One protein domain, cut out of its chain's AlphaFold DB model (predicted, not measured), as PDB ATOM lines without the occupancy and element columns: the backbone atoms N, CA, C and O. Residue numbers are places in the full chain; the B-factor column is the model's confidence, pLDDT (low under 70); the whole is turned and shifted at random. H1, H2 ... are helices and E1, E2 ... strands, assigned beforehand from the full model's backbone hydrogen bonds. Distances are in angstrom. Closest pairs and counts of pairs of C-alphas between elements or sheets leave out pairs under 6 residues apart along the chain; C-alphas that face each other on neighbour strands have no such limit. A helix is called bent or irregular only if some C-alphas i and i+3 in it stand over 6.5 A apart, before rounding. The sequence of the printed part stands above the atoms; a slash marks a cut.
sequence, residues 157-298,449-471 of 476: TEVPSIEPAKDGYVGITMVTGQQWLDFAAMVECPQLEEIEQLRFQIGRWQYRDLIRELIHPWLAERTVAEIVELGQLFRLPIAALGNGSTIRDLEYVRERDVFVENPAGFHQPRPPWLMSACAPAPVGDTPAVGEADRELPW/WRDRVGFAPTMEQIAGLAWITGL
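This is residues 157 to 298 and 449 to 471 of the 476 residues of the protein "CoA-transferase III family protein" of Mycobacterium avium subsp. avium 2285 (R) (UniProt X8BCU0). A small three-stranded sheet, E1 E2 E3, is sandwiched between helices in three layers, with H3 and H4 on one face and H6 on the other; H1 and short H2 lie toward the same end of this body as H3, with H2 the named element farthest from the mean of the C-alphas. From E3 the backbone runs out through short H5 to the separate hairpin of E4 and E5, and then into a long arm without a named element, residues 270 to 298, of which 273 to 278 and 287 to 298 stick out. The printed part has 165 residues with six named helices and five named strands, in the order E1 E2 H1 H2 H3 H4 E3 H5 E4 E5 H6; both sheets, E1 - E2 - E3 and E4 - E5, are antiparallel. The class is mixed, helices and strands, with under half of the residues in named elements. The whole is loose, with a radius of gyration of the C-alphas of 20.9 A and spans of 74 by 36 by 27 A; without the stretches that stick out, residues 273 to 278 and 287 to 298, the body still spans 59 by 29 by 25 A.

E1, residues 162 to 164, and E2, residues 169 to 172, form a hairpin, with N 163 and O 170 2.9 A apart, within hydrogen-bond range. E3, residues 238 to 240, is antiparallel to E2, with N 171 and O 239 at 2.8 A. E1 and E3 are the edge strands and E2 is the inner one. H1, residues 177 to 186, is not on this sheet. H2, residues 196 to 199, is not on it either; it touches H1, the closest C-alphas being those of Gly 177 and Arg 199, 4.2 A apart. H3, residues 201 to 220, is on the sheet through its residues 212 to 220, and the closest C-alphas of E1 and H3 are those of Pro 164 and Ala 220, at 6.7 A. H3 is irregular, with a kink of 85 degrees near residue 208 and C-alphas 206 and 209 8.1 A apart. With residues 203 to 207 alone it touches H2, only at the corner, closest at the C-alphas of Leu 198 and Arg 204, 4.9 A. H4, residues 224 to 233, lies over E3 at a height over the sheet of 8.1 A, and only just runs along the strands, at 28 degrees to E3 on the local plane. H1 and H4 only just touch, only at their ends, with 3 pairs of C-alphas within 8 A, the closest being those of Met 186 and Leu 230 at 7.4 A. H5, residues 251 to 255, touches no helix. E4, residues 259 to 262, and E5, residues 266 to 269, form a hairpin with N 262 and O 266 at 2.8 A. H6, residues 456 to 462, is on the face opposite H4; it runs along the strands, at 15 degrees to E2 on the local plane. Every O i to N i+4 pair is within hydrogen-bond range in H1, H4, H5 and H6, against 9 of 16 in H3; H2 is too short for such a pair.

E1 begins at C-alpha 162, (271.212, 310.981, 188.054). H1 is 14.1 A from first to last C-alpha, H3 23.2 A and H4 14.5 A. E5 is 10.5 A long, ending at C-alpha 269, (249.292, 313.256, 198.696). H6 is 10.1 A long and ends at C-alpha 462, (261.710, 314.870, 192.882).

The two C-alphas farthest apart are those of Glu 194 and Arg 294, 74.5 A. Without the stretches that stand free, 147 residues span 59 by 29 by 25 A. Residues 299 to 448 are not printed, and C-alphas 298 and 449 are 44.9 A apart across the cut. Of the links that are printed whole, H1 to H2 and E3 to H5 are short and the others tight. Mean pLDDT of the printed part is 92.5, and no printed residue is under 70.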
ATOM      1  N   THR A 157     270.303 307.604 178.006       85.81
ATOM      2  CA  THR A 157     270.045 308.359 179.237       85.81
ATOM      3  C   THR A 157     270.483 309.798 179.034       85.81
ATOM      4  O   THR A 157     271.354 310.071 178.203       85.81
ATOM      5  N   GLU A 158     269.917 310.723 179.810       88.19
ATOM      6  CA  GLU A 158     270.515 312.053 179.919       88.19
ATOM      7  C   GLU A 158     271.974 311.911 180.396       88.19
ATOM      8  O   GLU A 158     272.352 310.920 181.034       88.19
ATOM      9  N   VAL A 159     272.827 312.849 179.997       91.62
ATOM     10  CA  VAL A 159     274.240 312.862 180.377       91.62
ATOM     11  C   VAL A 159     274.641 314.308 180.633       91.62
ATOM     12  O   VAL A 159     274.631 315.098 179.687       91.62
ATOM     13  N   PRO A 160     275.015 314.688 181.861       93.56
ATOM     14  CA  PRO A 160     274.727 313.998 183.121       93.56
ATOM     15  C   PRO A 160     273.228 313.713 183.295       93.56
ATOM     16  O   PRO A 160     272.402 314.355 182.644       93.56
ATOM     17  N   SER A 161     272.894 312.734 184.136       92.50
ATOM     18  CA  SER A 161     271.510 312.398 184.506       92.50
ATOM     19  C   SER A 161     271.388 312.374 186.026       92.50
ATOM     20  O   SER A 161     271.476 313.415 186.667       92.50
ATOM     21  N   ILE A 162     271.214 311.197 186.616       94.25
ATOM     22  CA  ILE A 162     271.212 310.981 188.054       94.25
ATOM     23  C   ILE A 162     272.628 310.598 188.452       94.25
ATOM     24  O   ILE A 162     273.110 309.524 188.090       94.25
ATOM     25  N   GLU A 163     273.286 311.486 189.185       96.00
ATOM     26  CA  GLU A 163     274.697 311.361 189.532       96.00
ATOM     27  C   GLU A 163     274.875 311.242 191.054       96.00
ATOM     28  O   GLU A 163     274.128 311.872 191.816       96.00
ATOM     29  N   PRO A 164     275.838 310.428 191.524       96.19
ATOM     30  CA  PRO A 164     276.134 310.315 192.945       96.19
ATOM     31  C   PRO A 164     276.776 311.605 193.468       96.19
ATOM     32  O   PRO A 164     277.685 312.163 192.854       96.19
ATOM     33  N   ALA A 165     276.310 312.039 194.633       97.62
ATOM     34  CA  ALA A 165     276.890 313.098 195.448       97.62
ATOM     35  C   ALA A 165     277.489 312.493 196.731       97.62
ATOM     36  O   ALA A 165     277.444 311.279 196.943       97.62
ATOM     37  N   LYS A 166     278.022 313.331 197.623       97.88
ATOM     38  CA  LYS A 166     278.616 312.897 198.900       97.88
ATOM     39  C   LYS A 166     277.669 312.091 199.798       97.88
ATOM     40  O   LYS A 166     278.114 311.188 200.501       97.88
ATOM     41  N   ASP A 167     276.386 312.444 199.817       95.44
ATOM     42  CA  ASP A 167     275.382 311.927 200.757       95.44
ATOM     43  C   ASP A 167     274.070 311.490 200.078       95.44
ATOM     44  O   ASP A 167     273.040 311.338 200.735       95.44
ATOM     45  N   GLY A 168     274.094 311.250 198.764       94.00
ATOM     46  CA  GLY A 168     272.914 310.819 198.021       94.00
ATOM     47  C   GLY A 168     273.074 310.949 196.512       94.00
ATOM     48  O   GLY A 168     274.164 310.775 195.975       94.00
ATOM     49  N   TYR A 169     271.973 311.256 195.830       95.25
ATOM     50  CA  TYR A 169     271.936 311.425 194.381       95.25
ATOM     51  C   TYR A 169     271.297 312.758 194.008       95.25
ATOM     52  O   TYR A 169     270.279 313.159 194.583       95.25
ATOM     53  N   VAL A 170     271.877 313.407 193.002       96.12
ATOM     54  CA  VAL A 170     271.314 314.590 192.352       96.12
ATOM     55  C   VAL A 170     270.846 314.221 190.956       96.12
ATOM     56  O   VAL A 170     271.554 313.566 190.195       96.12
ATOM     57  N   GLY A 171     269.634 314.636 190.619       95.69
ATOM     58  CA  GLY A 171     269.147 314.641 189.253       95.69
ATOM     59  C   GLY A 171     269.567 315.932 188.561       95.69
ATOM     60  O   GLY A 171     269.323 317.020 189.082       95.69
ATOM     61  N   ILE A 172     270.216 315.810 187.408       95.50
ATOM     62  CA  ILE A 172     270.714 316.921 186.602       95.50
ATOM     63  C   ILE A 172     270.035 316.849 185.241       95.50
ATOM     64  O   ILE A 172     270.198 315.877 184.508       95.50
ATOM     65  N   THR A 173     269.311 317.904 184.878       91.12
ATOM     66  CA  THR A 173     268.643 317.994 183.580       91.12
ATOM     67  C   THR A 173     269.044 319.281 182.892       91.12
ATOM     68  O   THR A 173     268.884 320.370 183.426       91.12
ATOM     69  N   MET A 174     269.557 319.170 181.671       88.88
ATOM     70  CA  MET A 174     269.954 320.322 180.861       88.88
ATOM     71  C   MET A 174     269.407 320.147 179.460       88.88
ATOM     72  O   MET A 174     269.697 319.148 178.801       88.88
ATOM     73  N   VAL A 175     268.632 321.124 179.004       82.56
ATOM     74  CA  VAL A 175     267.951 321.081 177.705       82.56
ATOM     75  C   VAL A 175     268.659 321.978 176.693       82.56
ATOM     76  O   VAL A 175     268.721 321.649 175.512       82.56
ATOM     77  N   THR A 176     269.231 323.096 177.145       85.12
ATOM     78  CA  THR A 176     269.821 324.121 176.269       85.12
ATOM     79  C   THR A 176     271.347 324.154 176.340       85.12
ATOM     80  O   THR A 176     271.942 323.807 177.360       85.12
ATOM     81  N   GLY A 177     271.985 324.651 175.276       88.00
ATOM     82  CA  GLY A 177     273.434 324.868 175.257       88.00
ATOM     83  C   GLY A 177     273.905 325.894 176.291       88.00
ATOM     84  O   GLY A 177     274.982 325.729 176.846       88.00
ATOM     85  N   GLN A 178     273.089 326.907 176.611       90.62
ATOM     86  CA  GLN A 178     273.423 327.860 177.676       90.62
ATOM     87  C   GLN A 178     273.468 327.169 179.042       90.62
ATOM     88  O   GLN A 178     274.445 327.327 179.758       90.62
ATOM     89  N   GLN A 179     272.478 326.326 179.358       93.31
ATOM     90  CA  GLN A 179     272.495 325.528 180.592       93.31
ATOM     91  C   GLN A 179     273.719 324.610 180.668       93.31
ATOM     92  O   GLN A 179     274.259 324.413 181.748       93.31
ATOM     93  N   TRP A 180     274.178 324.063 179.538       95.00
ATOM     94  CA  TRP A 180     275.419 323.287 179.513       95.00
ATOM     95  C   TRP A 180     276.642 324.123 179.908       95.00
ATOM     96  O   TRP A 180     277.442 323.681 180.727       95.00
ATOM     97  N   LEU A 181     276.777 325.329 179.350       94.88
ATOM     98  CA  LEU A 181     277.881 326.236 179.678       94.88
ATOM     99  C   LEU A 181     277.818 326.688 181.143       94.88
ATOM    100  O   LEU A 181     278.825 326.650 181.842       94.88
ATOM    101  N   ASP A 182     276.626 327.037 181.628       96.25
ATOM    102  CA  ASP A 182     276.408 327.414 183.026       96.25
ATOM    103  C   ASP A 182     276.772 326.255 183.974       96.25
ATOM    104  O   ASP A 182     277.386 326.471 185.017       96.25
ATOM    105  N   PHE A 183     276.460 325.011 183.597       96.94
ATOM    106  CA  PHE A 183     276.853 323.820 184.351       96.94
ATOM    107  C   PHE A 183     278.362 323.573 184.328       96.94
ATOM    108  O   PHE A 183     278.928 323.278 185.376       96.94
ATOM    109  N   ALA A 184     279.023 323.715 183.175       96.75
ATOM    110  CA  ALA A 184     280.477 323.574 183.066       96.75
ATOM    111  C   ALA A 184     281.212 324.574 183.975       96.75
ATOM    112  O   ALA A 184     282.151 324.194 184.678       96.75
ATOM    113  N   ALA A 185     280.722 325.817 184.031       96.94
ATOM    114  CA  ALA A 185     281.205 326.830 184.961       96.94
ATOM    115  C   ALA A 185     280.914 326.458 186.427       96.94
ATOM    116  O   ALA A 185     281.796 326.589 187.274       96.94
ATOM    117  N   MET A 186     279.710 325.955 186.726       97.56
ATOM    118  CA  MET A 186     279.311 325.525 188.073       97.56
ATOM    119  C   MET A 186     280.223 324.426 188.636       97.56
ATOM    120  O   MET A 186     280.581 324.475 189.810       97.56
ATOM    121  N   VAL A 187     280.596 323.442 187.811       97.12
ATOM    122  CA  VAL A 187     281.488 322.334 188.208       97.12
ATOM    123  C   VAL A 187     282.974 322.651 188.014       97.12
ATOM    124  O   VAL A 187     283.811 321.767 188.166       97.12
ATOM    125  N   GLU A 188     283.304 323.902 187.675       96.31
ATOM    126  CA  GLU A 188     284.674 324.400 187.507       96.31
ATOM    127  C   GLU A 188     285.495 323.594 186.476       96.31
ATOM    128  O   GLU A 188     286.698 323.383 186.640       96.31
ATOM    129  N   CYS A 189     284.854 323.145 185.389       95.19
ATOM    130  CA  CYS A 189     285.470 322.282 184.378       95.19
ATOM    131  C   CYS A 189     285.467 322.928 182.976       95.19
ATOM    132  O   CYS A 189     284.629 322.586 182.134       95.19
ATOM    133  N   PRO A 190     286.417 323.839 182.682       93.06
ATOM    134  CA  PRO A 190     286.476 324.548 181.399       93.06
ATOM    135  C   PRO A 190     286.700 323.620 180.194       93.06
ATOM    136  O   PRO A 190     286.303 323.953 179.080       93.06
ATOM    137  N   GLN A 191     287.262 322.423 180.397       94.12
ATOM    138  CA  GLN A 191     287.454 321.426 179.336       94.12
ATOM    139  C   GLN A 191     286.126 321.002 178.684       94.12
ATOM    140  O   GLN A 191     286.098 320.628 177.512       94.12
ATOM    141  N   LEU A 192     285.011 321.071 179.422       94.44
ATOM    142  CA  LEU A 192     283.679 320.761 178.896       94.44
ATOM    143  C   LEU A 192     283.158 321.825 177.917       94.44
ATOM    144  O   LEU A 192     282.266 321.528 177.117       94.44
ATOM    145  N   GLU A 193     283.684 323.050 177.969       92.31
ATOM    146  CA  GLU A 193     283.281 324.149 177.083       92.31
ATOM    147  C   GLU A 193     283.959 324.076 175.711       92.31
ATOM    148  O   GLU A 193     283.399 324.551 174.719       92.31
ATOM    149  N   GLU A 194     285.139 323.454 175.648       92.69
ATOM    150  CA  GLU A 194     285.939 323.306 174.427       92.69
ATOM    151  C   GLU A 194     285.305 322.326 173.424       92.69
ATOM    152  O   GLU A 194     285.568 322.396 172.222       92.69
ATOM    153  N   ILE A 195     284.439 321.423 173.897       94.50
ATOM    154  CA  ILE A 195     283.786 320.403 173.074       94.50
ATOM    155  C   ILE A 195     282.393 320.897 172.669       94.50
ATOM    156  O   ILE A 195     281.402 320.720 173.382       94.50
ATOM    157  N   GLU A 196     282.297 321.495 171.480       90.94
ATOM    158  CA  GLU A 196     281.063 322.103 170.958       90.94
ATOM    159  C   GLU A 196     279.861 321.139 170.962       90.94
ATOM    160  O   GLU A 196     278.732 321.539 171.258       90.94
ATOM    161  N   GLN A 197     280.098 319.848 170.706       90.81
ATOM    162  CA  GLN A 197     279.058 318.817 170.668       90.81
ATOM    163  C   GLN A 197     278.333 318.655 172.009       90.81
ATOM    164  O   GLN A 197     277.176 318.232 172.021       90.81
ATOM    165  N   LEU A 198     278.970 319.005 173.134       93.31
ATOM    166  CA  LEU A 198     278.372 318.847 174.461       93.31
ATOM    167  C   LEU A 198     277.265 319.865 174.746       93.31
ATOM    168  O   LEU A 198     276.417 319.627 175.603       93.31
ATOM    169  N   ARG A 199     277.180 320.939 173.951       89.25
ATOM    170  CA  ARG A 199     276.059 321.892 173.997       89.25
ATOM    171  C   ARG A 199     274.725 321.255 173.590       89.25
ATOM    172  O   ARG A 199     273.671 321.816 173.879       89.25
ATOM    173  N   PHE A 200     274.753 320.085 172.946       84.81
ATOM    174  CA  PHE A 200     273.572 319.345 172.508       84.81
ATOM    175  C   PHE A 200     273.414 318.044 173.303       84.81
ATOM    176  O   PHE A 200     274.362 317.279 173.469       84.81
ATOM    177  N   GLN A 201     272.192 317.738 173.756       82.81
ATOM    178  CA  GLN A 201     271.899 316.525 174.541       82.81
ATOM    179  C   GLN A 201     272.354 315.234 173.844       82.81
ATOM    180  O   GLN A 201     273.002 314.396 174.463       82.81
ATOM    181  N   ILE A 202     272.074 315.108 172.546       80.50
ATOM    182  CA  ILE A 202     272.459 313.936 171.747       80.50
ATOM    183  C   ILE A 202     273.988 313.792 171.674       80.50
ATOM    184  O   ILE A 202     274.506 312.677 171.740       80.50
ATOM    185  N   GLY A 203     274.718 314.908 171.571       85.12
ATOM    186  CA  GLY A 203     276.179 314.904 171.499       85.12
ATOM    187  C   GLY A 203     276.830 314.399 172.787       85.12
ATOM    188  O   GLY A 203     277.796 313.639 172.727       85.12
ATOM    189  N   ARG A 204     276.252 314.725 173.952       91.44
ATOM    190  CA  ARG A 204     276.781 314.330 175.271       91.44
ATOM    191  C   ARG A 204     276.877 312.818 175.464       91.44
ATOM    192  O   ARG A 204     277.791 312.350 176.135       91.44
ATOM    193  N   TRP A 205     276.014 312.035 174.814       88.88
ATOM    194  CA  TRP A 205     276.050 310.573 174.904       88.88
ATOM    195  C   TRP A 205     277.390 309.962 174.446       88.88
ATOM    196  O   TRP A 205     277.895 309.016 175.058       88.88
ATOM    197  N   GLN A 206     277.996 310.514 173.388       89.75
ATOM    198  CA  GLN A 206     279.275 310.027 172.853       89.75
ATOM    199  C   GLN A 206     280.437 310.247 173.832       89.75
ATOM    200  O   GLN A 206     281.377 309.459 173.848       89.75
ATOM    201  N   TYR A 207     280.328 311.267 174.684       94.31
ATOM    202  CA  TYR A 207     281.349 311.676 175.649       94.31
ATOM    203  C   TYR A 207     280.974 311.325 177.093       94.31
ATOM    204  O   TYR A 207     281.593 311.827 178.022       94.31
ATOM    205  N   ARG A 208     279.963 310.475 177.313       93.81
ATOM    206  CA  ARG A 208     279.411 310.209 178.654       93.81
ATOM    207  C   ARG A 208     280.444 309.736 179.675       93.81
ATOM    208  O   ARG A 208     280.362 310.132 180.831       93.81
ATOM    209  N   ASP A 209     281.413 308.933 179.245       94.62
ATOM    210  CA  ASP A 209     282.458 308.408 180.126       94.62
ATOM    211  C   ASP A 209     283.441 309.524 180.520       94.62
ATOM    212  O   ASP A 209     283.717 309.693 181.704       94.62
ATOM    213  N   LEU A 210     283.847 310.368 179.560       96.19
ATOM    214  CA  LEU A 210     284.662 311.566 179.805       96.19
ATOM    215  C   LEU A 210     283.944 312.569 180.718       96.19
ATOM    216  O   LEU A 210     284.531 313.081 181.664       96.19
ATOM    217  N   ILE A 211     282.667 312.854 180.450       96.88
ATOM    218  CA  ILE A 211     281.870 313.779 181.265       96.88
ATOM    219  C   ILE A 211     281.831 313.289 182.712       96.88
ATOM    220  O   ILE A 211     282.103 314.069 183.618       96.88
ATOM    221  N   ARG A 212     281.539 312.001 182.936       96.00
ATOM    222  CA  ARG A 212     281.522 311.406 184.280       96.00
ATOM    223  C   ARG A 212     282.883 311.497 184.962       96.00
ATOM    224  O   ARG A 212     282.938 311.925 186.108       96.00
ATOM    225  N   GLU A 213     283.961 311.155 184.256       97.12
ATOM    226  CA  GLU A 213     285.333 311.260 184.770       97.12
ATOM    227  C   GLU A 213     285.655 312.675 185.272       97.12
ATOM    228  O   GLU A 213     286.239 312.829 186.342       97.12
ATOM    229  N   LEU A 214     285.221 313.702 184.536       97.50
ATOM    230  CA  LEU A 214     285.498 315.097 184.869       97.50
ATOM    231  C   LEU A 214     284.633 315.639 186.016       97.50
ATOM    232  O   LEU A 214     285.133 316.399 186.843       97.50
ATOM    233  N   ILE A 215     283.350 315.268 186.092       97.44
ATOM    234  CA  ILE A 215     282.415 315.878 187.056       97.44
ATOM    235  C   ILE A 215     282.270 315.091 188.364       97.44
ATOM    236  O   ILE A 215     281.944 315.679 189.394       97.44
ATOM    237  N   HIS A 216     282.471 313.766 188.353       97.44
ATOM    238  CA  HIS A 216     282.253 312.922 189.539       97.44
ATOM    239  C   HIS A 216     283.139 313.299 190.731       97.44
ATOM    240  O   HIS A 216     282.601 313.315 191.838       97.44
ATOM    241  N   PRO A 217     284.430 313.658 190.568       97.69
ATOM    242  CA  PRO A 217     285.238 314.139 191.688       97.69
ATOM    243  C   PRO A 217     284.621 315.364 192.375       97.69
ATOM    244  O   PRO A 217     284.505 315.392 193.597       97.69
ATOM    245  N   TRP A 218     284.143 316.337 191.592       98.06
ATOM    246  CA  TRP A 218     283.521 317.555 192.117       98.06
ATOM    247  C   TRP A 218     282.209 317.263 192.862       98.06
ATOM    248  O   TRP A 218     281.967 317.828 193.933       98.06
ATOM    249  N   LEU A 219     281.379 316.360 192.318       98.19
ATOM    250  CA  LEU A 219     280.103 315.949 192.917       98.19
ATOM    251  C   LEU A 219     280.299 315.129 194.200       98.19
ATOM    252  O   LEU A 219     279.563 315.314 195.165       98.19
ATOM    253  N   ALA A 220     281.304 314.252 194.243       97.75
ATOM    254  CA  ALA A 220     281.568 313.380 195.389       97.75
ATOM    255  C   ALA A 220     282.009 314.143 196.653       97.75
ATOM    256  O   ALA A 220     281.850 313.643 197.768       97.75
ATOM    257  N   GLU A 221     282.549 315.356 196.505       98.00
ATOM    258  CA  GLU A 221     282.985 316.198 197.625       98.00
ATOM    259  C   GLU A 221     281.857 317.041 198.243       98.00
ATOM    260  O   GLU A 221     282.017 317.557 199.354       98.00
ATOM    261  N   ARG A 222     280.711 317.155 197.560       98.56
ATOM    262  CA  ARG A 222     279.597 318.042 197.926       98.56
ATOM    263  C   ARG A 222     278.333 317.264 198.252       98.56
ATOM    264  O   ARG A 222     278.021 316.245 197.639       98.56
ATOM    265  N   THR A 223     277.603 317.746 199.245       98.44
ATOM    266  CA  THR A 223     276.289 317.216 199.614       98.44
ATOM    267  C   THR A 223     275.252 317.532 198.541       98.44
ATOM    268  O   THR A 223     275.379 318.500 197.787       98.44
ATOM    269  N   VAL A 224     274.179 316.742 198.496       96.75
ATOM    270  CA  VAL A 224     273.020 316.981 197.624       96.75
ATOM    271  C   VAL A 224     272.489 318.408 197.804       96.75
ATOM    272  O   VAL A 224     272.186 319.075 196.817       96.75
ATOM    273  N   ALA A 225     272.409 318.891 199.049       95.69
ATOM    274  CA  ALA A 225     271.918 320.231 199.361       95.69
ATOM    275  C   ALA A 225     272.801 321.333 198.750       95.69
ATOM    276  O   ALA A 225     272.277 322.210 198.067       95.69
ATOM    277  N   GLU A 226     274.125 321.248 198.919       97.81
ATOM    278  CA  GLU A 226     275.078 322.218 198.353       97.81
ATOM    279  C   GLU A 226     274.997 322.268 196.819       97.81
ATOM    280  O   GLU A 226     275.004 323.347 196.226       97.81
ATOM    281  N   ILE A 227     274.881 321.107 196.164       98.06
ATOM    282  CA  ILE A 227     274.791 321.025 194.699       98.06
ATOM    283  C   ILE A 227     273.471 321.628 194.199       98.06
ATOM    284  O   ILE A 227     273.461 322.372 193.219       98.06
ATOM    285  N   VAL A 228     272.353 321.323 194.864       95.81
ATOM    286  CA  VAL A 228     271.025 321.845 194.504       95.81
ATOM    287  C   VAL A 228     270.940 323.359 194.721       95.81
ATOM    288  O   VAL A 228     270.372 324.059 193.881       95.81
ATOM    289  N   GLU A 229     271.508 323.878 195.811       95.44
ATOM    290  CA  GLU A 229     271.579 325.320 196.079       95.44
ATOM    291  C   GLU A 229     272.417 326.040 195.016       95.44
ATOM    292  O   GLU A 229     271.966 327.025 194.425       95.44
ATOM    293  N   LEU A 230     273.600 325.511 194.687       96.69
ATOM    294  CA  LEU A 230     274.447 326.098 193.653       96.69
ATOM    295  C   LEU A 230     273.780 326.041 192.272       96.69
ATOM    296  O   LEU A 230     273.763 327.039 191.552       96.69
ATOM    297  N   GLY A 231     273.148 324.915 191.928       95.75
ATOM    298  CA  GLY A 231     272.381 324.766 190.694       95.75
ATOM    299  C   GLY A 231     271.314 325.849 190.538       95.75
ATOM    300  O   GLY A 231     271.176 326.431 189.462       95.75
ATOM    301  N   GLN A 232     270.614 326.208 191.617       92.62
ATOM    302  CA  GLN A 232     269.632 327.297 191.588       92.62
ATOM    303  C   GLN A 232     270.257 328.664 191.317       92.62
ATOM    304  O   GLN A 232     269.685 329.439 190.547       92.62
ATOM    305  N   LEU A 233     271.424 328.959 191.899       94.50
ATOM    306  CA  LEU A 233     272.145 330.212 191.647       94.50
ATOM    307  C   LEU A 233     272.527 330.352 190.164       94.50
ATOM    308  O   LEU A 233     272.407 331.440 189.599       94.50
ATOM    309  N   PHE A 234     272.877 329.240 189.514       95.38
ATOM    310  CA  PHE A 234     273.125 329.159 188.069       95.38
ATOM    311  C   PHE A 234     271.847 329.012 187.223       95.38
ATOM    312  O   PHE A 234     271.920 328.989 185.997       95.38
ATOM    313  N   ARG A 235     270.659 328.943 187.841       92.50
ATOM    314  CA  ARG A 235     269.362 328.695 187.177       92.50
ATOM    315  C   ARG A 235     269.314 327.371 186.402       92.50
ATOM    316  O   ARG A 235     268.645 327.263 185.369       92.50
ATOM    317  N   LEU A 236     269.996 326.359 186.923       94.69
ATOM    318  CA  LEU A 236     270.036 325.008 186.384       94.69
ATOM    319  C   LEU A 236     268.920 324.138 186.992       94.69
ATOM    320  O   LEU A 236     268.691 324.202 188.202       94.69
ATOM    321  N   PRO A 237     268.236 323.299 186.190       93.94
ATOM    322  CA  PRO A 237     267.281 322.313 186.691       93.94
ATOM    323  C   PRO A 237     268.029 321.141 187.345       93.94
ATOM    324  O   PRO A 237     268.295 320.115 186.715       93.94
ATOM    325  N   ILE A 238     268.395 321.321 188.614       95.62
ATOM    326  CA  ILE A 238     269.055 320.311 189.445       95.62
ATOM    327  C   ILE A 238     268.209 320.075 190.689       95.62
ATOM    328  O   ILE A 238     267.787 321.023 191.352       95.62
ATOM    329  N   ALA A 239     267.954 318.808 191.006       93.56
ATOM    330  CA  ALA A 239     267.096 318.432 192.117       93.56
ATOM    331  C   ALA A 239     267.651 317.259 192.922       93.56
ATOM    332  O   ALA A 239     268.337 316.382 192.398       93.56
ATOM    333  N   ALA A 240     267.299 317.221 194.207       94.44
ATOM    334  CA  ALA A 240     267.488 316.033 195.024       94.44
ATOM    335  C   ALA A 240     266.601 314.895 194.498       94.44
ATOM    336  O   ALA A 240     265.431 315.114 194.172       94.44
ATOM    337  N   LEU A 241     267.146 313.681 194.443       94.31
ATOM    338  CA  LEU A 241     266.375 312.501 194.065       94.31
ATOM    339  C   LEU A 241     265.455 312.076 195.222       94.31
ATOM    340  O   LEU A 241     265.922 311.662 196.286       94.31
ATOM    341  N   GLY A 242     264.142 312.169 195.014       93.50
ATOM    342  CA  GLY A 242     263.146 311.674 195.960       93.50
ATOM    343  C   GLY A 242     263.098 310.147 195.985       93.50
ATOM    344  O   GLY A 242     263.374 309.485 194.988       93.50
ATOM    345  N   ASN A 243     262.730 309.564 197.124       91.88
ATOM    346  CA  ASN A 243     262.467 308.132 197.251       91.88
ATOM    347  C   ASN A 243     261.387 307.857 198.309       91.88
ATOM    348  O   ASN A 243     260.902 308.776 198.972       91.88
ATOM    349  N   GLY A 244     261.019 306.584 198.487       88.38
ATOM    350  CA  GLY A 244     259.954 306.175 199.413       88.38
ATOM    351  C   GLY A 244     260.170 306.579 200.879       88.38
ATOM    352  O   GLY A 244     259.207 306.613 201.640       88.38
ATOM    353  N   SER A 245     261.398 306.917 201.278       90.06
ATOM    354  CA  SER A 245     261.728 307.390 202.626       90.06
ATOM    355  C   SER A 245     261.885 308.908 202.716       90.06
ATOM    356  O   SER A 245     261.651 309.460 203.782       90.06
ATOM    357  N   THR A 246     262.270 309.587 201.632       91.69
ATOM    358  CA  THR A 246     262.604 311.023 201.659       91.69
ATOM    359  C   THR A 246     261.523 311.926 201.087       91.69
ATOM    360  O   THR A 246     261.474 313.096 201.451       91.69
ATOM    361  N   ILE A 247     260.648 311.420 200.210       92.94
ATOM    362  CA  ILE A 247     259.765 312.270 199.393       92.94
ATOM    363  C   ILE A 247     258.876 313.194 200.229       92.94
ATOM    364  O   ILE A 247     258.707 314.355 199.881       92.94
ATOM    365  N   ARG A 248     258.364 312.707 201.366       93.44
ATOM    366  CA  ARG A 248     257.513 313.476 202.292       93.44
ATOM    367  C   ARG A 248     258.239 314.650 202.939       93.44
ATOM    368  O   ARG A 248     257.606 315.623 203.332       93.44
ATOM    369  N   ASP A 249     259.553 314.521 203.061       91.19
ATOM    370  CA  ASP A 249     260.402 315.407 203.837       91.19
ATOM    371  C   ASP A 249     261.193 316.394 202.974       91.19
ATOM    372  O   ASP A 249     261.865 317.278 203.509       91.19
ATOM    373  N   LEU A 250     261.091 316.278 201.646       90.44
ATOM    374  CA  LEU A 250     261.656 317.249 200.718       90.44
ATOM    375  C   LEU A 250     261.072 318.642 200.992       90.44
ATOM    376  O   LEU A 250     259.870 318.794 201.207       90.44
ATOM    377  N   GLU A 251     261.930 319.661 200.944       89.25
ATOM    378  CA  GLU A 251     261.577 321.056 201.249       89.25
ATOM    379  C   GLU A 251     260.332 321.515 200.468       89.25
ATOM    380  O   GLU A 251     259.338 321.885 201.087       89.25
ATOM    381  N   TYR A 252     260.318 321.349 199.137       90.56
ATOM    382  CA  TYR A 252     259.154 321.670 198.295       90.56
ATOM    383  C   TYR A 252     257.850 321.018 198.775       90.56
ATOM    384  O   TYR A 252     256.788 321.638 198.785       90.56
ATOM    385  N   VAL A 253     257.922 319.737 199.141       92.69
ATOM    386  CA  VAL A 253     256.761 318.917 199.501       92.69
ATOM    387  C   VAL A 253     256.150 319.399 200.816       92.69
ATOM    388  O   VAL A 253     254.923 319.466 200.920       92.69
ATOM    389  N   ARG A 254     256.996 319.782 201.780       92.19
ATOM    390  CA  ARG A 254     256.578 320.378 203.054       92.19
ATOM    391  C   ARG A 254     256.011 321.782 202.866       92.19
ATOM    392  O   ARG A 254     254.935 322.067 203.362       92.19
ATOM    393  N   GLU A 255     256.690 322.641 202.110       91.88
ATOM    394  CA  GLU A 255     256.270 324.035 201.894       91.88
ATOM    395  C   GLU A 255     254.933 324.178 201.162       91.88
ATOM    396  O   GLU A 255     254.250 325.193 201.291       91.88
ATOM    397  N   ARG A 256     254.583 323.190 200.338       91.00
ATOM    398  CA  ARG A 256     253.365 323.186 199.517       91.00
ATOM    399  C   ARG A 256     252.251 322.325 200.111       91.00
ATOM    400  O   ARG A 256     251.258 322.091 199.405       91.00
ATOM    401  N   ASP A 257     252.442 321.824 201.334       91.19
ATOM    402  CA  ASP A 257     251.545 320.900 202.032       91.19
ATOM    403  C   ASP A 257     251.065 319.779 201.099       91.19
ATOM    404  O   ASP A 257     249.870 319.535 200.917       91.19
ATOM    405  N   VAL A 258     252.007 319.159 200.378       93.00
ATOM    406  CA  VAL A 258     251.670 318.141 199.374       93.00
ATOM    407  C   VAL A 258     251.153 316.881 200.054       93.00
ATOM    408  O   VAL A 258     250.211 316.277 199.551       93.00
ATOM    409  N   PHE A 259     251.736 316.492 201.190       95.00
ATOM    410  CA  PHE A 259     251.216 315.401 202.008       95.00
ATOM    411  C   PHE A 259     250.329 315.951 203.118       95.00
ATOM    412  O   PHE A 259     250.764 316.785 203.905       95.00
ATOM    413  N   VAL A 260     249.113 315.427 203.202       93.56
ATOM    414  CA  VAL A 260     248.117 315.758 204.224       93.56
ATOM    415  C   VAL A 260     247.839 314.540 205.099       93.56
ATOM    416  O   VAL A 260     248.074 313.399 204.685       93.56
ATOM    417  N   GLU A 261     247.334 314.771 206.308       94.12
ATOM    418  CA  GLU A 261     246.876 313.693 207.182       94.12
ATOM    419  C   GLU A 261     245.613 313.040 206.606       94.12
ATOM    420  O   GLU A 261     244.650 313.711 206.232       94.12
ATOM    421  N   ASN A 262     245.627 311.712 206.522       94.69
ATOM    422  CA  ASN A 262     244.451 310.903 206.247       94.69
ATOM    423  C   ASN A 262     243.788 310.522 207.588       94.69
ATOM    424  O   ASN A 262     244.507 310.126 208.514       94.69
ATOM    425  N   PRO A 263     242.445 310.565 207.694       94.12
ATOM    426  CA  PRO A 263     241.701 310.133 208.883       94.12
ATOM    427  C   PRO A 263     242.081 308.749 209.449       94.12
ATOM    428  O   PRO A 263     242.033 308.538 210.659       94.12
ATOM    429  N   ALA A 264     242.560 307.829 208.612       92.38
ATOM    430  CA  ALA A 264     243.043 306.507 209.006       92.38
ATOM    431  C   ALA A 264     244.449 306.501 209.656       92.38
ATOM    432  O   ALA A 264     245.012 305.431 209.894       92.38
ATOM    433  N   GLY A 265     245.041 307.664 209.951       94.06
ATOM    434  CA  GLY A 265     246.271 307.787 210.747       94.06
ATOM    435  C   GLY A 265     247.584 307.693 209.961       94.06
ATOM    436  O   GLY A 265     248.638 307.446 210.548       94.06
ATOM    437  N   PHE A 266     247.553 307.892 208.642       93.38
ATOM    438  CA  PHE A 266     248.745 307.973 207.786       93.38
ATOM    439  C   PHE A 266     248.750 309.273 206.970       93.38
ATOM    440  O   PHE A 266     247.800 310.043 207.023       93.38
ATOM    441  N   HIS A 267     249.825 309.551 206.227       92.81
ATOM    442  CA  HIS A 267     249.891 310.716 205.334       92.81
ATOM    443  C   HIS A 267     249.711 310.303 203.876       92.81
ATOM    444  O   HIS A 267     250.287 309.301 203.450       92.81
ATOM    445  N   GLN A 268     249.002 311.110 203.094       94.38
ATOM    446  CA  GLN A 268     248.789 310.878 201.665       94.38
ATOM    447  C   GLN A 268     248.962 312.160 200.847       94.38
ATOM    448  O   GLN A 268     248.777 313.246 201.398       94.38
ATOM    449  N   PRO A 269     249.277 312.075 199.544       93.31
ATOM    450  CA  PRO A 269     249.292 313.256 198.696       93.31
ATOM    451  C   PRO A 269     247.883 313.855 198.557       93.31
ATOM    452  O   PRO A 269     246.899 313.135 198.369       93.31
ATOM    453  N   ARG A 270     247.779 315.184 198.616       92.69
ATOM    454  CA  ARG A 270     246.568 315.917 198.222       92.69
ATOM    455  C   ARG A 270     246.424 315.962 196.692       92.69
ATOM    456  O   ARG A 270     247.416 315.780 195.984       92.69
ATOM    457  N   PRO A 271     245.231 316.287 196.156       92.12
ATOM    458  CA  PRO A 271     245.067 316.549 194.728       92.12
ATOM    459  C   PRO A 271     246.066 317.606 194.204       92.12
ATOM    460  O   PRO A 271     246.297 318.621 194.877       92.12
ATOM    461  N   PRO A 272     246.662 317.405 193.009       90.12
ATOM    462  CA  PRO A 272     247.790 318.205 192.521       90.12
ATOM    463  C   PRO A 272     247.397 319.555 191.894       90.12
ATOM    464  O   PRO A 272     248.238 320.220 191.295       90.12
ATOM    465  N   TRP A 273     246.143 319.990 192.034       89.44
ATOM    466  CA  TRP A 273     245.654 321.283 191.549       89.44
ATOM    467  C   TRP A 273     245.153 322.158 192.697       89.44
ATOM    468  O   TRP A 273     244.692 321.673 193.729       89.44
ATOM    469  N   LEU A 274     245.235 323.468 192.488       87.94
ATOM    470  CA  LEU A 274     244.674 324.494 193.361       87.94
ATOM    471  C   LEU A 274     243.683 325.314 192.534       87.94
ATOM    472  O   LEU A 274     243.926 325.563 191.354       87.94
ATOM    473  N   MET A 275     242.569 325.712 193.137       90.31
ATOM    474  CA  MET A 275     241.534 326.513 192.486       90.31
ATOM    475  C   MET A 275     241.306 327.778 193.316       90.31
ATOM    476  O   MET A 275     241.315 327.722 194.541       90.31
ATOM    477  N   SER A 276     241.122 328.921 192.655       89.62
ATOM    478  CA  SER A 276     240.962 330.217 193.332       89.62
ATOM    479  C   SER A 276     239.589 330.398 193.985       89.62
ATOM    480  O   SER A 276     239.471 331.125 194.964       89.62
ATOM    481  N   ALA A 277     238.554 329.745 193.448       89.00
ATOM    482  CA  ALA A 277     237.176 329.857 193.933       89.00
ATOM    483  C   ALA A 277     236.663 328.587 194.632       89.00
ATOM    484  O   ALA A 277     235.787 328.662 195.490       89.00
ATOM    485  N   CYS A 278     237.197 327.423 194.263       88.75
ATOM    486  CA  CYS A 278     236.782 326.127 194.790       88.75
ATOM    487  C   CYS A 278     237.926 325.490 195.582       88.75
ATOM    488  O   CYS A 278     239.089 325.820 195.381       88.75
ATOM    489  N   ALA A 279     237.615 324.509 196.423       86.06
ATOM    490  CA  ALA A 279     238.615 323.645 197.038       86.06
ATOM    491  C   ALA A 279     238.345 322.188 196.639       86.06
ATOM    492  O   ALA A 279     237.182 321.831 196.417       86.06
ATOM    493  N   PRO A 280     239.378 321.333 196.533       86.81
ATOM    494  CA  PRO A 280     239.156 319.895 196.501       86.81
ATOM    495  C   PRO A 280     238.357 319.456 197.733       86.81
ATOM    496  O   PRO A 280     238.477 320.055 198.803       86.81
ATOM    497  N   ALA A 281     237.557 318.401 197.587       89.44
ATOM    498  CA  ALA A 281     236.897 317.800 198.738       89.44
ATOM    499  C   ALA A 281     237.948 317.375 199.789       89.44
ATOM    500  O   ALA A 281     239.029 316.911 199.401       89.44
ATOM    501  N   PRO A 282     237.659 317.521 201.097       89.12
ATOM    502  CA  PRO A 282     238.526 316.998 202.145       89.12
ATOM    503  C   PRO A 282     238.769 315.497 201.982       89.12
ATOM    504  O   PRO A 282     237.915 314.771 201.468       89.12
ATOM    505  N   VAL A 283     239.922 315.027 202.454       91.81
ATOM    506  CA  VAL A 283     240.217 313.591 202.503       91.81
ATOM    507  C   VAL A 283     239.256 312.925 203.487       91.81
ATOM    508  O   VAL A 283     239.255 313.259 204.670       91.81
ATOM    509  N   GLY A 284     238.429 312.010 202.983       90.12
ATOM    510  CA  GLY A 284     237.519 311.196 203.788       90.12
ATOM    511  C   GLY A 284     238.133 309.866 204.229       90.12
ATOM    512  O   GLY A 284     239.215 309.483 203.778       90.12
ATOM    513  N   ASP A 285     237.408 309.159 205.097       90.25
ATOM    514  CA  ASP A 285     237.719 307.786 205.492       90.25
ATOM    515  C   ASP A 285     237.618 306.807 204.312       90.25
ATOM    516  O   ASP A 285     236.908 307.034 203.329       90.25
ATOM    517  N   THR A 286     238.326 305.680 204.428       91.06
ATOM    518  CA  THR A 286     238.127 304.559 203.501       91.06
ATOM    519  C   THR A 286     236.831 303.836 203.870       91.06
ATOM    520  O   THR A 286     236.742 303.350 205.000       91.06
ATOM    521  N   PRO A 287     235.855 303.705 202.951       92.19
ATOM    522  CA  PRO A 287     234.592 303.054 203.270       92.19
ATOM    523  C   PRO A 287     234.788 301.565 203.576       92.19
ATOM    524  O   PRO A 287     235.533 300.860 202.884       92.19
ATOM    525  N   ALA A 288     234.085 301.064 204.589       93.25
ATOM    526  CA  ALA A 288     234.048 299.640 204.892       93.25
ATOM    527  C   ALA A 288     233.164 298.882 203.885       93.25
ATOM    528  O   ALA A 288     232.204 299.411 203.318       93.25
ATOM    529  N   VAL A 289     233.460 297.595 203.673       94.56
ATOM    530  CA  VAL A 289     232.636 296.738 202.806       94.56
ATOM    531  C   VAL A 289     231.207 296.680 203.352       94.56
ATOM    532  O   VAL A 289     230.992 296.226 204.473       94.56
ATOM    533  N   GLY A 290     230.243 297.121 202.543       91.75
ATOM    534  CA  GLY A 290     228.819 297.139 202.889       91.75
ATOM    535  C   GLY A 290     228.378 298.304 203.784       91.75
ATOM    536  O   GLY A 290     227.241 298.315 204.247       91.75
ATOM    537  N   GLU A 291     229.237 299.300 204.034       93.25
ATOM    538  CA  GLU A 291     228.904 300.463 204.876       93.25
ATOM    539  C   GLU A 291     227.649 301.204 204.388       93.25
ATOM    540  O   GLU A 291     226.755 301.519 205.174       93.25
ATOM    541  N   ALA A 292     227.538 301.389 203.072       91.06
ATOM    542  CA  ALA A 292     226.419 302.062 202.421       91.06
ATOM    543  C   ALA A 292     225.267 301.109 202.025       91.06
ATOM    544  O   ALA A 292     224.353 301.491 201.292       91.06
ATOM    545  N   ASP A 293     225.231 299.861 202.515       89.12
ATOM    546  CA  ASP A 293     224.209 298.875 202.116       89.12
ATOM    547  C   ASP A 293     222.780 299.254 202.546       89.12
ATOM    548  O   ASP A 293     221.821 298.603 202.141       89.12
ATOM    549  N   ARG A 294     222.592 300.301 203.347       88.88
ATOM    550  CA  ARG A 294     221.259 300.789 203.737       88.88
ATOM    551  C   ARG A 294     220.883 302.119 203.099       88.88
ATOM    552  O   ARG A 294     219.779 302.605 203.339       88.88
ATOM    553  N   GLU A 295     221.776 302.703 202.308       91.06
ATOM    554  CA  GLU A 295     221.483 303.933 201.587       91.06
ATOM    555  C   GLU A 295     220.451 303.686 200.487       91.06
ATOM    556  O   GLU A 295     220.403 302.622 199.858       91.06
ATOM    557  N   LEU A 296     219.585 304.675 200.284       89.88
ATOM    558  CA  LEU A 296     218.590 304.624 199.225       89.88
ATOM    559  C   LEU A 296     219.277 304.791 197.867       89.88
ATOM    560  O   LEU A 296     220.152 305.653 197.759       89.88
ATOM    561  N   PRO A 297     218.822 304.068 196.828       88.88
ATOM    562  CA  PRO A 297     219.369 304.255 195.500       88.88
ATOM    563  C   PRO A 297     219.254 305.676 194.992       88.88
ATOM    564  O   PRO A 297     218.271 306.376 195.279       88.88
ATOM    565  N   TRP A 298     220.241 306.077 194.193       89.06
ATOM    566  CA  TRP A 298     220.219 307.378 193.544       89.06
ATOM    567  C   TRP A 298     218.942 307.550 192.721       89.06
ATOM    568  O   TRP A 298     218.476 306.642 192.029       89.06
ATOM    569  N   TRP A 449     260.011 328.036 195.934       91.06
ATOM    570  CA  TRP A 449     260.391 327.327 194.711       91.06
ATOM    571  C   TRP A 449     259.742 327.897 193.439       91.06
ATOM    572  O   TRP A 449     260.123 327.480 192.347       91.06
ATOM    573  N   ARG A 450     258.814 328.866 193.538       91.19
ATOM    574  CA  ARG A 450     258.044 329.402 192.390       91.19
ATOM    575  C   ARG A 450     258.911 329.866 191.214       91.19
ATOM    576  O   ARG A 450     258.495 329.772 190.064       91.19
ATOM    577  N   ASP A 451     260.109 330.376 191.499       89.56
ATOM    578  CA  ASP A 451     261.026 330.940 190.502       89.56
ATOM    579  C   ASP A 451     262.125 329.960 190.059       89.56
ATOM    580  O   ASP A 451     262.972 330.320 189.236       89.56
ATOM    581  N   ARG A 452     262.118 328.720 190.570       90.44
ATOM    582  CA  ARG A 452     263.075 327.683 190.170       90.44
ATOM    583  C   ARG A 452     262.752 327.156 188.769       90.44
ATOM    584  O   ARG A 452     261.598 327.084 188.345       90.44
ATOM    585  N   VAL A 453     263.799 326.770 188.043       88.06
ATOM    586  CA  VAL A 453     263.686 326.170 186.707       88.06
ATOM    587  C   VAL A 453     263.478 324.666 186.857       88.06
ATOM    588  O   VAL A 453     264.192 324.016 187.614       88.06
ATOM    589  N   GLY A 454     262.516 324.106 186.127       89.62
ATOM    590  CA  GLY A 454     262.241 322.673 186.140       89.62
ATOM    591  C   GLY A 454     261.738 322.186 184.789       89.62
ATOM    592  O   GLY A 454     261.008 322.897 184.098       89.62
ATOM    593  N   PHE A 455     262.122 320.963 184.435       89.00
ATOM    594  CA  PHE A 455     261.576 320.222 183.298       89.00
ATOM    595  C   PHE A 455     260.954 318.910 183.775       89.00
ATOM    596  O   PHE A 455     261.035 318.566 184.953       89.00
ATOM    597  N   ALA A 456     260.340 318.164 182.854       88.94
ATOM    598  CA  ALA A 456     259.723 316.878 183.168       88.94
ATOM    599  C   ALA A 456     260.663 315.925 183.943       88.94
ATOM    600  O   ALA A 456     260.238 315.463 185.002       88.94
ATOM    601  N   PRO A 457     261.942 315.714 183.557       89.88
ATOM    602  CA  PRO A 457     262.816 314.819 184.318       89.88
ATOM    603  C   PRO A 457     263.090 315.320 185.743       89.88
ATOM    604  O   PRO A 457     263.164 314.516 186.666       89.88
ATOM    605  N   THR A 458     263.142 316.640 185.958       92.31
ATOM    606  CA  THR A 458     263.238 317.234 187.303       92.31
ATOM    607  C   THR A 458     262.047 316.824 188.175       92.31
ATOM    608  O   THR A 458     262.224 316.468 189.338       92.31
ATOM    609  N   MET A 459     260.834 316.819 187.611       92.44
ATOM    610  CA  MET A 459     259.630 316.373 188.323       92.44
ATOM    611  C   MET A 459     259.666 314.873 188.608       92.44
ATOM    612  O   MET A 459     259.348 314.462 189.720       92.44
ATOM    613  N   GLU A 460     260.103 314.059 187.643       91.19
ATOM    614  CA  GLU A 460     260.263 312.606 187.815       91.19
ATOM    615  C   GLU A 460     261.273 312.260 188.926       91.19
ATOM    616  O   GLU A 460     261.059 311.321 189.697       91.19
ATOM    617  N   GLN A 461     262.361 313.029 189.025       92.25
ATOM    618  CA  GLN A 461     263.407 312.874 190.039       92.25
ATOM    619  C   GLN A 461     262.891 313.246 191.435       92.25
ATOM    620  O   GLN A 461     263.028 312.457 192.369       92.25
ATOM    621  N   ILE A 462     262.247 314.407 191.587       92.50
ATOM    622  CA  ILE A 462     261.710 314.870 192.882       92.50
ATOM    623  C   ILE A 462     260.570 313.966 193.359       92.50
ATOM    624  O   ILE A 462     260.499 313.628 194.538       92.50
ATOM    625  N   ALA A 463     259.696 313.536 192.444       91.25
ATOM    626  CA  ALA A 463     258.561 312.671 192.757       91.25
ATOM    627  C   ALA A 463     258.959 311.209 193.047       91.25
ATOM    628  O   ALA A 463     258.097 310.380 193.327       91.25
ATOM    629  N   GLY A 464     260.250 310.869 192.960       91.25
ATOM    630  CA  GLY A 464     260.773 309.533 193.238       91.25
ATOM    631  C   GLY A 464     260.419 308.459 192.211       91.25
ATOM    632  O   GLY A 464     260.769 307.295 192.406       91.25
ATOM    633  N   LEU A 465     259.807 308.833 191.084       91.00
ATOM    634  CA  LEU A 465     259.544 307.919 189.971       91.00
ATOM    635  C   LEU A 465     260.854 307.357 189.402       91.00
ATOM    636  O   LEU A 465     260.958 306.173 189.077       91.00
ATOM    637  N   ALA A 466     261.885 308.200 189.344       90.69
ATOM    638  CA  ALA A 466     263.207 307.788 188.900       90.69
ATOM    639  C   ALA A 466     263.893 306.801 189.865       90.69
ATOM    640  O   ALA A 466     264.644 305.946 189.409       90.69
ATOM    641  N   TRP A 467     263.611 306.858 191.174       91.31
ATOM    642  CA  TRP A 467     264.198 305.941 192.167       91.31
ATOM    643  C   TRP A 467     263.722 304.496 191.994       91.31
ATOM    644  O   TRP A 467     264.478 303.551 192.207       91.31
ATOM    645  N   ILE A 468     262.462 304.319 191.599       90.81
ATOM    646  CA  ILE A 468     261.855 302.998 191.387       90.81
ATOM    647  C   ILE A 468     262.024 302.484 189.949       90.81
ATOM    648  O   ILE A 468     261.522 301.410 189.623       90.81
ATOM    649  N   THR A 469     262.725 303.232 189.091       89.81
ATOM    650  CA  THR A 469     262.966 302.886 187.687       89.81
ATOM    651  C   THR A 469     264.437 302.539 187.480       89.81
ATOM    652  O   THR A 469     265.301 303.407 187.557       89.81
ATOM    653  N   GLY A 470     264.747 301.280 187.167       85.38
ATOM    654  CA  GLY A 470     266.128 300.870 186.907       85.38
ATOM    655  C   GLY A 470     266.396 299.391 187.160       85.38
ATOM    656  O   GLY A 470     265.487 298.606 187.424       85.38
ATOM    657  N   LEU A 471     267.672 299.013 187.066       81.19
ATOM    658  CA  LEU A 471     268.146 297.687 187.458       81.19
ATOM    659  C   LEU A 471     268.580 297.695 188.934       81.19
ATOM    660  O   LEU A 471     269.120 298.702 189.393       81.19
TER     661      LEU A 471